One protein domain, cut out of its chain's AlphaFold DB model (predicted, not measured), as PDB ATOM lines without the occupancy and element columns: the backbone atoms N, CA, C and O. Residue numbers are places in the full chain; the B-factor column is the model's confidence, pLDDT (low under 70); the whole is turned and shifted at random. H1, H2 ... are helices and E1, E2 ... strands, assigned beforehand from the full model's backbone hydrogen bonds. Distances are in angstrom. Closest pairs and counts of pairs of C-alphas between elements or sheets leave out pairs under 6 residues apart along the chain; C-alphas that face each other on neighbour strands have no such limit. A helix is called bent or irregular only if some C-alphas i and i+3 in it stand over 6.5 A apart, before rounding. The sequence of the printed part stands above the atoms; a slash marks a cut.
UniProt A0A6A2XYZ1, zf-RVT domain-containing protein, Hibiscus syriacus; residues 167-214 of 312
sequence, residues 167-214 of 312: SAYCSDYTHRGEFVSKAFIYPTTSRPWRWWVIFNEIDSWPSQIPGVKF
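What this domain is: This is residues 167 to 214 of the 312 residues of the protein "zf-RVT domain-containing protein" of Hibiscus syriacus (UniProt A0A6A2XYZ1). A long, narrow hairpin of two strands, E1 and E2, makes much of the length of an elongated shape, and one helix, H1, is set off from E1 near the end of the hairpin away from its turn. Residues 174 to 179, at the turn, and residues 207 to 212 stick out. The printed part has 48 residues, with E1, E2 and H1 in that order, an antiparallel sheet and a mixed class; it is loose, with a radius of gyration of the C-alphas of 13.1 A, and spans 41 by 23 by 15 A.

Where its parts are: E1, residues 168 to 175, begins at C-alpha (21.247, 14.058, 7.959) and is 21.3 A long. E2, residues 178 to 185, is 22.2 A long. H1, residues 193 to 208, is 23.5 A long and ends at C-alpha (27.097, 28.260, -1.624).

How they stand to each other: E1 and E2 form a hairpin, antiparallel at 155 degrees, with N 171 and O 182 2.8 A apart, within hydrogen-bond range. E1 and H1 are apart. H1 is irregular, with C-alphas 194 and 197 7.8 A apart; 7 of 12 O i to N i+4 pairs are within range.

The domain as a whole: The C-alphas farthest apart, of Arg 176 and Pro 210, are 41.3 A apart. The printed part has no cut, and no link is long. Residues 167 to 186 have pLDDT under 70.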
ATOM      1  N   SER A 167      19.690  15.098   3.497       48.75
ATOM      2  CA  SER A 167      20.260  15.781   4.667       48.75
ATOM      3  C   SER A 167      20.136  14.895   5.913       48.75
ATOM      4  O   SER A 167      19.101  14.264   6.144       48.75
ATOM      5  N   ALA A 168      21.196  14.832   6.721       46.34
ATOM      6  CA  ALA A 168      21.247  14.058   7.959       46.34
ATOM      7  C   ALA A 168      21.253  14.998   9.172       46.34
ATOM      8  O   ALA A 168      21.976  15.989   9.186       46.34
ATOM      9  N   TYR A 169      20.467  14.673  10.196       48.50
ATOM     10  CA  TYR A 169      20.372  15.434  11.443       48.50
ATOM     11  C   TYR A 169      20.652  14.539  12.637       48.50
ATOM     12  O   TYR A 169      20.208  13.403  12.622       48.50
ATOM     13  N   CYS A 170      21.290  15.049  13.689       41.84
ATOM     14  CA  CYS A 170      21.473  14.331  14.945       41.84
ATOM     15  C   CYS A 170      20.629  14.960  16.060       41.84
ATOM     16  O   CYS A 170      20.842  16.117  16.406       41.84
ATOM     17  N   SER A 171      19.678  14.213  16.632       36.75
ATOM     18  CA  SER A 171      18.997  14.616  17.867       36.75
ATOM     19  C   SER A 171      19.684  13.970  19.062       36.75
ATOM     20  O   SER A 171      19.703  12.735  19.154       36.75
ATOM     21  N   ASP A 172      20.153  14.781  20.001       45.09
ATOM     22  CA  ASP A 172      20.696  14.285  21.258       45.09
ATOM     23  C   ASP A 172      19.608  14.305  22.332       45.09
ATOM     24  O   ASP A 172      18.950  15.319  22.563       45.09
ATOM     25  N   TYR A 173      19.404  13.173  22.999       45.25
ATOM     26  CA  TYR A 173      18.597  13.111  24.214       45.25
ATOM     27  C   TYR A 173      19.268  12.215  25.247       45.25
ATOM     28  O   TYR A 173      19.951  11.239  24.926       45.25
ATOM     29  N   THR A 174      19.070  12.540  26.519       37.06
ATOM     30  CA  THR A 174      19.564  11.715  27.617       37.06
ATOM     31  C   THR A 174      18.548  10.618  27.903       37.06
ATOM     32  O   THR A 174      17.402  10.890  28.261       37.06
ATOM     33  N   HIS A 175      18.954   9.358  27.774       40.59
ATOM     34  CA  HIS A 175      18.134   8.219  28.170       40.59
ATOM     35  C   HIS A 175      18.909   7.389  29.187       40.59
ATOM     36  O   HIS A 175      19.901   6.755  28.852       40.59
ATOM     37  N   ARG A 176      18.435   7.392  30.441       57.47
ATOM     38  CA  ARG A 176      19.051   6.674  31.578       57.47
ATOM     39  C   ARG A 176      20.481   7.120  31.921       57.47
ATOM     40  O   ARG A 176      21.299   6.302  32.314       57.47
ATOM     41  N   GLY A 177      20.775   8.413  31.791       54.03
ATOM     42  CA  GLY A 177      22.105   8.960  32.093       54.03
ATOM     43  C   GLY A 177      23.136   8.758  30.980       54.03
ATOM     44  O   GLY A 177      24.241   9.277  31.082       54.03
ATOM     45  N   GLU A 178      22.768   8.080  29.892       40.34
ATOM     46  CA  GLU A 178      23.583   7.973  28.687       40.34
ATOM     47  C   GLU A 178      23.088   8.978  27.641       40.34
ATOM     48  O   GLU A 178      21.883   9.123  27.401       40.34
ATOM     49  N   PHE A 179      24.027   9.700  27.025       41.09
ATOM     50  CA  PHE A 179      23.732  10.543  25.871       41.09
ATOM     51  C   PHE A 179      23.500   9.650  24.659       41.09
ATOM     52  O   PHE A 179      24.424   8.959  24.229       41.09
ATOM     53  N   VAL A 180      22.299   9.703  24.094       41.16
ATOM     54  CA  VAL A 180      21.956   8.994  22.867       41.16
ATOM     55  C   VAL A 180      21.790  10.016  21.754       41.16
ATOM     56  O   VAL A 180      20.871  10.829  21.772       41.16
ATOM     57  N   SER A 181      22.692   9.931  20.786       40.62
ATOM     58  CA  SER A 181      22.687  10.708  19.554       40.62
ATOM     59  C   SER A 181      21.997   9.884  18.474       40.62
ATOM     60  O   SER A 181      22.492   8.823  18.089       40.62
ATOM     61  N   LYS A 182      20.816  10.313  18.019       45.09
ATOM     62  CA  LYS A 182      20.119   9.671  16.897       45.09
ATOM     63  C   LYS A 182      20.280  10.502  15.644       45.09
ATOM     64  O   LYS A 182      19.711  11.587  15.554       45.09
ATOM     65  N   ALA A 183      20.991   9.949  14.666       48.56
ATOM     66  CA  ALA A 183      21.012  10.504  13.331       48.56
ATOM     67  C   ALA A 183      19.732  10.104  12.572       48.56
ATOM     68  O   ALA A 183      19.495   8.921  12.330       48.56
ATOM     69  N   PHE A 184      18.901  11.073  12.203       54.91
ATOM     70  CA  PHE A 184      17.753  10.896  11.329       54.91
ATOM     71  C   PHE A 184      18.039  11.522   9.970       54.91
ATOM     72  O   PHE A 184      18.413  12.691   9.863       54.91
ATOM     73  N   ILE A 185      17.823  10.739   8.922       64.31
ATOM     74  CA  ILE A 185      17.795  11.221   7.548       64.31
ATOM     75  C   ILE A 185      16.319  11.373   7.198       64.31
ATOM     76  O   ILE A 185      15.648  10.383   6.906       64.31
ATOM     77  N   TYR A 186      15.792  12.590   7.309       67.50
ATOM     78  CA  TYR A 186      14.408  12.857   6.932       67.50
ATOM     79  C   TYR A 186      14.343  13.205   5.442       67.50
ATOM     80  O   TYR A 186      15.066  14.104   5.003       67.50
ATOM     81  N   PRO A 187      13.448  12.564   4.667       78.94
ATOM     82  CA  PRO A 187      12.956  13.163   3.432       78.94
ATOM     83  C   PRO A 187      12.525  14.608   3.711       78.94
ATOM     84  O   PRO A 187      12.003  14.880   4.794       78.94
ATOM     85  N   THR A 188      12.696  15.525   2.757       79.19
ATOM     86  CA  THR A 188      12.245  16.927   2.884       79.19
ATOM     87  C   THR A 188      10.797  17.028   3.368       79.19
ATOM     88  O   THR A 188      10.489  17.853   4.223       79.19
ATOM     89  N   THR A 189       9.942  16.105   2.924       83.62
ATOM     90  CA  THR A 189       8.522  15.988   3.293       83.62
ATOM     91  C   THR A 189       8.249  15.500   4.720       83.62
ATOM     92  O   THR A 189       7.127  15.610   5.195       83.62
ATOM     93  N   SER A 190       9.237  14.929   5.415       89.00
ATOM     94  CA  SER A 190       9.081  14.349   6.761       89.00
ATOM     95  C   SER A 190       9.796  15.149   7.852       89.00
ATOM     96  O   SER A 190       9.913  14.688   8.988       89.00
ATOM     97  N   ARG A 191      10.327  16.327   7.516       87.62
ATOM     98  CA  ARG A 191      11.045  17.174   8.469       87.62
ATOM     99  C   ARG A 191      10.057  17.841   9.430       87.62
ATOM    100  O   ARG A 191       9.067  18.413   8.978       87.62
ATOM    101  N   PRO A 192      10.310  17.828  10.749       89.12
ATOM    102  CA  PRO A 192       9.464  18.560  11.682       89.12
ATOM    103  C   PRO A 192       9.520  20.067  11.398       89.12
ATOM    104  O   PRO A 192      10.602  20.657  11.384       89.12
ATOM    105  N   TRP A 193       8.354  20.697  11.243       85.94
ATOM    106  CA  TRP A 193       8.219  22.120  10.894       85.94
ATOM    107  C   TRP A 193       8.975  23.061  11.846       85.94
ATOM    108  O   TRP A 193       9.526  24.070  11.417       85.94
ATOM    109  N   ARG A 194       9.079  22.706  13.135       88.31
ATOM    110  CA  ARG A 194       9.783  23.503  14.155       88.31
ATOM    111  C   ARG A 194      11.260  23.756  13.817       88.31
ATOM    112  O   ARG A 194      11.820  24.745  14.276       88.31
ATOM    113  N   TRP A 195      11.883  22.878  13.032       88.75
ATOM    114  CA  TRP A 195      13.297  22.961  12.652       88.75
ATOM    115  C   TRP A 195      13.495  23.394  11.194       88.75
ATOM    116  O   TRP A 195      14.613  23.350  10.688       88.75
ATOM    117  N   TRP A 196      12.426  23.816  10.512       86.50
ATOM    118  CA  TRP A 196      12.446  24.145   9.085       86.50
ATOM    119  C   TRP A 196      13.495  25.202   8.727       86.50
ATOM    120  O   TRP A 196      14.224  25.035   7.756       86.50
ATOM    121  N   VAL A 197      13.633  26.243   9.556       86.38
ATOM    122  CA  VAL A 197      14.618  27.319   9.346       86.38
ATOM    123  C   VAL A 197      16.047  26.769   9.299       86.38
ATOM    124  O   VAL A 197      16.798  27.096   8.388       86.38
ATOM    125  N   ILE A 198      16.395  25.879  10.232       88.69
ATOM    126  CA  ILE A 198      17.730  25.265  10.303       88.69
ATOM    127  C   ILE A 198      17.958  24.329   9.117       88.69
ATOM    128  O   ILE A 198      19.035  24.327   8.529       88.69
ATOM    129  N   PHE A 199      16.942  23.557   8.725       91.56
ATOM    130  CA  PHE A 199      17.053  22.691   7.554       91.56
ATOM    131  C   PHE A 199      17.251  23.472   6.255       91.56
ATOM    132  O   PHE A 199      18.084  23.071   5.447       91.56
ATOM    133  N   ASN A 200      16.551  24.592   6.071       90.00
ATOM    134  CA  ASN A 200      16.747  25.451   4.903       90.00
ATOM    135  C   ASN A 200      18.154  26.050   4.869       90.00
ATOM    136  O   ASN A 200      18.759  26.135   3.803       90.00
ATOM    137  N   GLU A 201      18.693  26.440   6.025       92.44
ATOM    138  CA  GLU A 201      20.064  26.936   6.114       92.44
ATOM    139  C   GLU A 201      21.075  25.848   5.717       92.44
ATOM    140  O   GLU A 201      21.909  26.088   4.844       92.44
ATOM    141  N   ILE A 202      20.949  24.635   6.268       91.06
ATOM    142  CA  ILE A 202      21.811  23.489   5.927       91.06
ATOM    143  C   ILE A 202      21.729  23.155   4.432       91.06
ATOM    144  O   ILE A 202      22.759  22.961   3.786       91.06
ATOM    145  N   ASP A 203      20.520  23.112   3.871       90.44
ATOM    146  CA  ASP A 203      20.298  22.790   2.458       90.44
ATOM    147  C   ASP A 203      20.806  23.892   1.517       90.44
ATOM    148  O   ASP A 203      21.095  23.627   0.350       90.44
ATOM    149  N   SER A 204      20.973  25.122   2.011       92.81
ATOM    150  CA  SER A 204      21.570  26.206   1.232       92.81
ATOM    151  C   SER A 204      23.088  26.046   1.068       92.81
ATOM    152  O   SER A 204      23.651  26.524   0.082       92.81
ATOM    153  N   TRP A 205      23.779  25.348   1.977       90.75
ATOM    154  CA  TRP A 205      25.245  25.270   1.961       90.75
ATOM    155  C   TRP A 205      25.835  24.560   0.739       90.75
ATOM    156  O   TRP A 205      26.802  25.091   0.195       90.75
ATOM    157  N   PRO A 206      25.283  23.435   0.238       91.88
ATOM    158  CA  PRO A 206      25.756  22.831  -1.008       91.88
ATOM    159  C   PRO A 206      25.734  23.780  -2.211       91.88
ATOM    160  O   PRO A 206      26.572  23.646  -3.098       91.88
ATOM    161  N   SER A 207      24.800  24.740  -2.241       89.75
ATOM    162  CA  SER A 207      24.724  25.741  -3.314       89.75
ATOM    163  C   SER A 207      25.764  26.857  -3.166       89.75
ATOM    164  O   SER A 207      26.243  27.391  -4.162       89.75
ATOM    165  N   GLN A 208      26.144  27.188  -1.928       95.38
ATOM    166  CA  GLN A 208      27.097  28.260  -1.624       95.38
ATOM    167  C   GLN A 208      28.551  27.781  -1.641       95.38
ATOM    168  O   GLN A 208      29.459  28.549  -1.955       95.38
ATOM    169  N   ILE A 209      28.782  26.518  -1.279       93.31
ATOM    170  CA  ILE A 209      30.113  25.947  -1.111       93.31
ATOM    171  C   ILE A 209      30.220  24.717  -2.025       93.31
ATOM    172  O   ILE A 209      29.742  23.633  -1.669       93.31
ATOM    173  N   PRO A 210      30.842  24.854  -3.211       93.00
ATOM    174  CA  PRO A 210      30.963  23.745  -4.143       93.00
ATOM    175  C   PRO A 210      31.770  22.605  -3.514       93.00
ATOM    176  O   PRO A 210      32.843  22.809  -2.949       93.00
ATOM    177  N   GLY A 211      31.248  21.383  -3.627       91.81
ATOM    178  CA  GLY A 211      31.916  20.175  -3.139       91.81
ATOM    179  C   GLY A 211      31.602  19.777  -1.694       91.81
ATOM    180  O   GLY A 211      32.176  18.796  -1.217       91.81
ATOM    181  N   VAL A 212      30.681  20.457  -1.001       91.81
ATOM    182  CA  VAL A 212      30.198  19.994   0.311       91.81
ATOM    183  C   VAL A 212      29.462  18.663   0.162       91.81
ATOM    184  O   VAL A 212      28.543  18.521  -0.642       91.81
ATOM    185  N   LYS A 213      29.865  17.677   0.967       89.00
ATOM    186  CA  LYS A 213      29.194  16.381   1.093       89.00
ATOM    187  C   LYS A 213      28.911  16.109   2.559       89.00
ATOM    188  O   LYS A 213      29.821  16.154   3.386       89.00
ATOM    189  N   PHE A 214      27.667  15.776   2.869       86.88
ATOM    190  CA  PHE A 214      27.291  15.324   4.201       86.88
ATOM    191  C   PHE A 214      27.566  13.827   4.322       86.88
ATOM    192  O   PHE A 214      27.169  13.035   3.468       86.88
TER     193      PHE A 214